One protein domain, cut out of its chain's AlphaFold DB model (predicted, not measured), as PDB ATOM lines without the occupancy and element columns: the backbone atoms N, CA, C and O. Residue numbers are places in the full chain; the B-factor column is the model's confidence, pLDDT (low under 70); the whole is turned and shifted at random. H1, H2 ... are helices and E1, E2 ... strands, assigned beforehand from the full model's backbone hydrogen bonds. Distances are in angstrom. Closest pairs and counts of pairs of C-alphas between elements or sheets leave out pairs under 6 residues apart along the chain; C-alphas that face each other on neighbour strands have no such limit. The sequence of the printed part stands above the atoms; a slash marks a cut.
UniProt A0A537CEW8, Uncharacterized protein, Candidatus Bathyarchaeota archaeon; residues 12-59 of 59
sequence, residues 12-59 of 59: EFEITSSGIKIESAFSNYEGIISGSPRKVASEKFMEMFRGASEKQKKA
ATOM      1  N   GLU A  12     245.187 219.116 363.335       96.38
ATOM      2  CA  GLU A  12     243.876 218.814 362.788       96.38
ATOM      3  C   GLU A  12     243.433 219.945 361.853       96.38
ATOM      4  O   GLU A  12     243.857 221.097 361.996       96.38
ATOM      5  N   PHE A  13     242.607 219.616 360.866       97.62
ATOM      6  CA  PHE A  13     241.945 220.615 360.047       97.62
ATOM      7  C   PHE A  13     240.542 220.154 359.669       97.62
ATOM      8  O   PHE A  13     240.288 218.961 359.510       97.62
ATOM      9  N   GLU A  14     239.655 221.122 359.473       98.12
ATOM     10  CA  GLU A  14     238.284 220.908 359.028       98.12
ATOM     11  C   GLU A  14     238.073 221.562 357.659       98.12
ATOM     12  O   GLU A  14     238.539 222.678 357.402       98.12
ATOM     13  N   ILE A  15     237.359 220.869 356.769       98.06
ATOM     14  CA  ILE A  15     236.901 221.433 355.498       98.06
ATOM     15  C   ILE A  15     235.527 222.056 355.733       98.06
ATOM     16  O   ILE A  15     234.555 221.356 356.003       98.06
ATOM     17  N   THR A  16     235.449 223.374 355.601       97.88
ATOM     18  CA  THR A  16     234.223 224.160 355.778       97.88
ATOM     19  C   THR A  16     233.744 224.714 354.437       97.88
ATOM     20  O   THR A  16     234.496 224.751 353.461       97.88
ATOM     21  N   SER A  17     232.516 225.235 354.387       98.00
ATOM     22  CA  SER A  17     232.011 225.957 353.207       98.00
ATOM     23  C   SER A  17     232.842 227.198 352.850       98.00
ATOM     24  O   SER A  17     232.847 227.617 351.697       98.00
ATOM     25  N   SER A  18     233.568 227.769 353.818       97.25
ATOM     26  CA  SER A  18     234.458 228.924 353.643       97.25
ATOM     27  C   SER A  18     235.923 228.572 353.348       97.25
ATOM     28  O   SER A  18     236.732 229.475 353.153       97.25
ATOM     29  N   GLY A  19     236.285 227.285 353.327       97.62
ATOM     30  CA  GLY A  19     237.662 226.824 353.128       97.62
ATOM     31  C   GLY A  19     238.179 225.940 354.262       97.62
ATOM     32  O   GLY A  19     237.402 225.329 354.996       97.62
ATOM     33  N   ILE A  20     239.503 225.848 354.399       97.88
ATOM     34  CA  ILE A  20     240.161 224.979 355.386       97.88
ATOM     35  C   ILE A  20     240.400 225.745 356.684       97.88
ATOM     36  O   ILE A  20     241.055 226.788 356.684       97.88
ATOM     37  N   LYS A  21     239.930 225.188 357.799       98.12
ATOM     38  CA  LYS A  21     240.209 225.689 359.144       98.12
ATOM     39  C   LYS A  21     241.275 224.816 359.800       98.12
ATOM     40  O   LYS A  21     241.082 223.613 359.922       98.12
ATOM     41  N   ILE A  22     242.398 225.414 360.200       97.44
ATOM     42  CA  ILE A  22     243.482 224.718 360.908       97.44
ATOM     43  C   ILE A  22     243.207 224.771 362.410       97.44
ATOM     44  O   ILE A  22     243.031 225.850 362.971       97.44
ATOM     45  N   GLU A  23     243.232 223.611 363.051       96.75
ATOM     46  CA  GLU A  23     242.913 223.420 364.460       96.75
ATOM     47  C   GLU A  23     244.177 223.132 365.301       96.75
ATOM     48  O   GLU A  23     245.322 223.495 364.967       96.75
ATOM     49  N   SER A  24     243.960 222.528 366.467       95.94
ATOM     50  CA  SER A  24     244.994 222.184 367.437       95.94
ATOM     51  C   SER A  24     245.890 221.043 366.956       95.94
ATOM     52  O   SER A  24     245.557 220.268 366.060       95.94
ATOM     53  N   ALA A  25     247.072 220.952 367.564       95.75
ATOM     54  CA  ALA A  25     247.978 219.839 367.324       95.75
ATOM     55  C   ALA A  25     247.550 218.592 368.108       95.75
ATOM     56  O   ALA A  25     247.044 218.702 369.223       95.75
ATOM     57  N   PHE A  26     247.851 217.410 367.570       94.19
ATOM     58  CA  PHE A  26     247.669 216.132 368.267       94.19
ATOM     59  C   PHE A  26     248.751 215.929 369.345       94.19
ATOM     60  O   PHE A  26     249.674 215.137 369.178       94.19
ATOM     61  N   SER A  27     248.682 216.671 370.452       90.62
ATOM     62  CA  SER A  27     249.713 216.647 371.505       90.62
ATOM     63  C   SER A  27     249.684 215.404 372.400       90.62
ATOM     64  O   SER A  27     250.658 215.121 373.090       90.62
ATOM     65  N   ASN A  28     248.570 214.680 372.415       91.12
ATOM     66  CA  ASN A  28     248.270 213.584 373.337       91.12
ATOM     67  C   ASN A  28     248.160 212.210 372.656       91.12
ATOM     68  O   ASN A  28     247.749 211.232 373.286       91.12
ATOM     69  N   TYR A  29     248.539 212.125 371.382       92.50
ATOM     70  CA  TYR A  29     248.456 210.905 370.593       92.50
ATOM     71  C   TYR A  29     249.830 210.447 370.116       92.50
ATOM     72  O   TYR A  29     250.654 211.243 369.669       92.50
ATOM     73  N   GLU A  30     250.046 209.138 370.147       93.44
ATOM     74  CA  GLU A  30     251.174 208.475 369.500       93.44
ATOM     75  C   GLU A  30     250.718 207.749 368.229       93.44
ATOM     76  O   GLU A  30     249.553 207.369 368.086       93.44
ATOM     77  N   GLY A  31     251.641 207.561 367.282       95.19
ATOM     78  CA  GLY A  31     251.356 206.834 366.043       95.19
ATOM     79  C   GLY A  31     250.463 207.586 365.050       95.19
ATOM     80  O   GLY A  31     249.823 206.940 364.229       95.19
ATOM     81  N   ILE A  32     250.423 208.923 365.076       95.25
ATOM     82  CA  ILE A  32     249.569 209.751 364.194       95.25
ATOM     83  C   ILE A  32     249.738 209.383 362.709       95.25
ATOM     84  O   ILE A  32     248.753 209.189 362.004       95.25
ATOM     85  N   ILE A  33     250.977 209.184 362.247       96.06
ATOM     86  CA  ILE A  33     251.278 208.822 360.848       96.06
ATOM     87  C   ILE A  33     250.748 207.432 360.454       96.06
ATOM     88  O   ILE A  33     250.541 207.170 359.274       96.06
ATOM     89  N   SER A  34     250.475 206.545 361.416       96.75
ATOM     90  CA  SER A  34     249.920 205.213 361.130       96.75
ATOM     91  C   SER A  34     248.451 205.241 360.689       96.75
ATOM     92  O   SER A  34     247.923 204.216 360.269       96.75
ATOM     93  N   GLY A  35     247.766 206.382 360.833       95.00
ATOM     94  CA  GLY A  35     246.329 206.518 360.581       95.00
ATOM     95  C   GLY A  35     245.435 205.943 361.686       95.00
ATOM     96  O   GLY A  35     244.234 206.184 361.680       95.00
ATOM     97  N   SER A  36     245.995 205.221 362.664       95.31
ATOM     98  CA  SER A  36     245.278 204.696 363.837       95.31
ATOM     99  C   SER A  36     245.990 205.094 365.138       95.31
ATOM    100  O   SER A  36     246.607 204.248 365.795       95.31
ATOM    101  N   PRO A  37     245.951 206.389 365.509       94.44
ATOM    102  CA  PRO A  37     246.648 206.894 366.685       94.44
ATOM    103  C   PRO A  37     246.096 206.326 367.998       94.44
ATOM    104  O   PRO A  37     244.928 205.950 368.106       94.44
ATOM    105  N   ARG A  38     246.936 206.312 369.037       92.00
ATOM    106  CA  ARG A  38     246.565 205.893 370.399       92.00
ATOM    107  C   ARG A  38     246.828 207.017 371.393       92.00
ATOM    108  O   ARG A  38     247.817 207.727 371.263       92.00
ATOM    109  N   LYS A  39     245.954 207.174 372.394       89.94
ATOM    110  CA  LYS A  39     246.168 208.137 373.486       89.94
ATOM    111  C   LYS A  39     247.335 207.708 374.370       89.94
ATOM    112  O   LYS A  39     247.388 206.549 374.801       89.94
ATOM    113  N   VAL A  40     248.211 208.658 374.683       87.06
ATOM    114  CA  VAL A  40     249.338 208.460 375.599       87.06
ATOM    115  C   VAL A  40     248.814 208.198 377.021       87.06
ATOM    116  O   VAL A  40     247.817 208.771 377.462       87.06
ATOM    117  N   ALA A  41     249.468 207.286 377.747       69.19
ATOM    118  CA  ALA A  41     248.957 206.694 378.988       69.19
ATOM    119  C   ALA A  41     248.637 207.694 380.117       69.19
ATOM    120  O   ALA A  41     247.764 207.412 380.935       69.19
ATOM    121  N   SER A  42     249.281 208.864 380.161       69.50
ATOM    122  CA  SER A  42     248.999 209.906 381.162       69.50
ATOM    123  C   SER A  42     247.540 210.379 381.127       69.50
ATOM    124  O   SER A  42     246.936 210.590 382.179       69.50
ATOM    125  N   GLU A  43     246.930 210.461 379.943       63.09
ATOM    126  CA  GLU A  43     245.503 210.761 379.815       63.09
ATOM    127  C   GLU A  43     244.618 209.578 380.188       63.09
ATOM    128  O   GLU A  43     243.590 209.785 380.824       63.09
ATOM    129  N   LYS A  44     245.031 208.338 379.886       61.03
ATOM    130  CA  LYS A  44     244.293 207.146 380.339       61.03
ATOM    131  C   LYS A  44     244.182 207.115 381.858       61.03
ATOM    132  O   LYS A  44     243.112 206.817 382.375       61.03
ATOM    133  N   PHE A  45     245.257 207.449 382.576       67.62
ATOM    134  CA  PHE A  45     245.205 207.568 384.033       67.62
ATOM    135  C   PHE A  45     244.185 208.628 384.471       67.62
ATOM    136  O   PHE A  45     243.317 208.324 385.285       67.62
ATOM    137  N   MET A  46     244.213 209.832 383.892       69.56
ATOM    138  CA  MET A  46     243.243 210.887 384.225       69.56
ATOM    139  C   MET A  46     241.788 210.515 383.887       69.56
ATOM    140  O   MET A  46     240.891 210.783 384.685       69.56
ATOM    141  N   GLU A  47     241.534 209.877 382.743       71.00
ATOM    142  CA  GLU A  47     240.204 209.386 382.358       71.00
ATOM    143  C   GLU A  47     239.705 208.289 383.312       71.00
ATOM    144  O   GLU A  47     238.545 208.324 383.727       71.00
ATOM    145  N   MET A  48     240.578 207.365 383.735       73.38
ATOM    146  CA  MET A  48     240.242 206.338 384.729       73.38
ATOM    147  C   MET A  48     239.831 206.953 386.074       73.38
ATOM    148  O   MET A  48     238.807 206.562 386.639       73.38
ATOM    149  N   PHE A  49     240.575 207.948 386.571       73.25
ATOM    150  CA  PHE A  49     240.223 208.645 387.814       73.25
ATOM    151  C   PHE A  49     238.920 209.443 387.695       73.25
ATOM    152  O   PHE A  49     238.113 209.432 388.627       73.25
ATOM    153  N   ARG A  50     238.667 210.093 386.550       73.69
ATOM    154  CA  ARG A  50     237.386 210.774 386.297       73.69
ATOM    155  C   ARG A  50     236.213 209.794 386.335       73.69
ATOM    156  O   ARG A  50     235.259 210.032 387.069       73.69
ATOM    157  N   GLY A  51     236.315 208.659 385.642       76.25
ATOM    158  CA  GLY A  51     235.271 207.631 385.653       76.25
ATOM    159  C   GLY A  51     235.027 207.016 387.038       76.25
ATOM    160  O   GLY A  51     233.885 206.725 387.397       76.25
ATOM    161  N   ALA A  52     236.079 206.847 387.846       73.25
ATOM    162  CA  ALA A  52     235.959 206.366 389.223       73.25
ATOM    163  C   ALA A  52     235.246 207.382 390.139       73.25
ATOM    164  O   ALA A  52     234.357 207.004 390.901       73.25
ATOM    165  N   SER A  53     235.581 208.672 390.022       73.25
ATOM    166  CA  SER A  53     234.956 209.747 390.805       73.25
ATOM    167  C   SER A  53     233.471 209.934 390.477       73.25
ATOM    168  O   SER A  53     232.656 210.136 391.379       73.25
ATOM    169  N   GLU A  54     233.085 209.817 389.203       71.56
ATOM    170  CA  GLU A  54     231.678 209.915 388.797       71.56
ATOM    171  C   GLU A  54     230.820 208.765 389.334       71.56
ATOM    172  O   GLU A  54     229.671 208.989 389.718       71.56
ATOM    173  N   LYS A  55     231.372 207.547 389.423       67.56
ATOM    174  CA  LYS A  55     230.683 206.412 390.058       67.56
ATOM    175  C   LYS A  55     230.461 206.634 391.552       67.56
ATOM    176  O   LYS A  55     229.395 206.293 392.047       67.56
ATOM    177  N   GLN A  56     231.423 207.239 392.248       66.75
ATOM    178  CA  GLN A  56     231.302 207.561 393.673       66.75
ATOM    179  C   GLN A  56     230.251 208.637 393.976       66.75
ATOM    180  O   GLN A  56     229.674 208.616 395.051       66.75
ATOM    181  N   LYS A  57     229.992 209.573 393.053       60.91
ATOM    182  CA  LYS A  57     228.957 210.611 393.226       60.91
ATOM    183  C   LYS A  57     227.532 210.136 392.925       60.91
ATOM    184  O   LYS A  57     226.589 210.853 393.241       60.91
ATOM    185  N   LYS A  58     227.375 208.994 392.248       58.41
ATOM    186  CA  LYS A  58     226.070 208.408 391.890       58.41
ATOM    187  C   LYS A  58     225.620 207.283 392.835       58.41
ATOM    188  O   LYS A  58     224.507 206.795 392.658       58.41
ATOM    189  N   ALA A  59     226.475 206.865 393.767       53.47
ATOM    190  CA  ALA A  59     226.171 205.917 394.841       53.47
ATOM    191  C   ALA A  59     225.849 206.680 396.132       53.47
ATOM    192  O   ALA A  59     225.004 206.175 396.898       53.47
TER     193      ALA A  59
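What this domain is: This is residues 12 to 59 of the 59 residues of an uncharacterized protein of Candidatus Bathyarchaeota archaeon (UniProt A0A537CEW8). What shape do these atoms make? Two arms, the two-stranded hairpin of E1 and E2 and the helix H1, open as a wide V, and a looped stretch, residues 26 to 40, folds back on itself at the corner. What is it made of? The printed part has 48 residues with two named strands and one named helix, in the order E1, E2, H1; the sheet E1 - E2 is antiparallel and the class is mixed, helices and strands. How spread out is it? It is extended, with a radius of gyration of the C-alphas of 16.2 A, and spans 48 by 26 by 14 A, only just flat.

Where its parts are: Where are the strands? E1 is residues 12 to 16, from C-alpha 12 at (243.876, 218.814, 362.788), and E2 is residues 19 to 25, 18.9 A long. Where is the helix? H1 is residues 41 to 57, 24.9 A long, ending at C-alpha 57 at (228.957, 210.611, 393.226).

How they stand to each other: How do the strands pair? E1 and E2 form a hairpin, antiparallel at 160 degrees between their directions. N 14 and O 21 are 2.9 A apart, and N 23 and O 12 are 2.8 A apart, both within hydrogen-bond range. Where does H1 stand? E1 and H1 are apart, and residues 44 to 57 of H1 stand free. Is its backbone complete? In H1 every O i to N i+4 pair is within hydrogen-bond range.

The domain as a whole: How far does it reach? The two C-alphas farthest apart, those of Gly 19 and Ala 59, are 48.1 A apart. What of the links? E1 to E2 is tight; E2 to H1 is long, with residues 29 to 30 in a short antiparallel pairing with 38 to 39. Is there a cut or low confidence? The printed part has no cut, and pLDDT is under 70 in residues 41 to 46 and 55 to 59 of this predicted model.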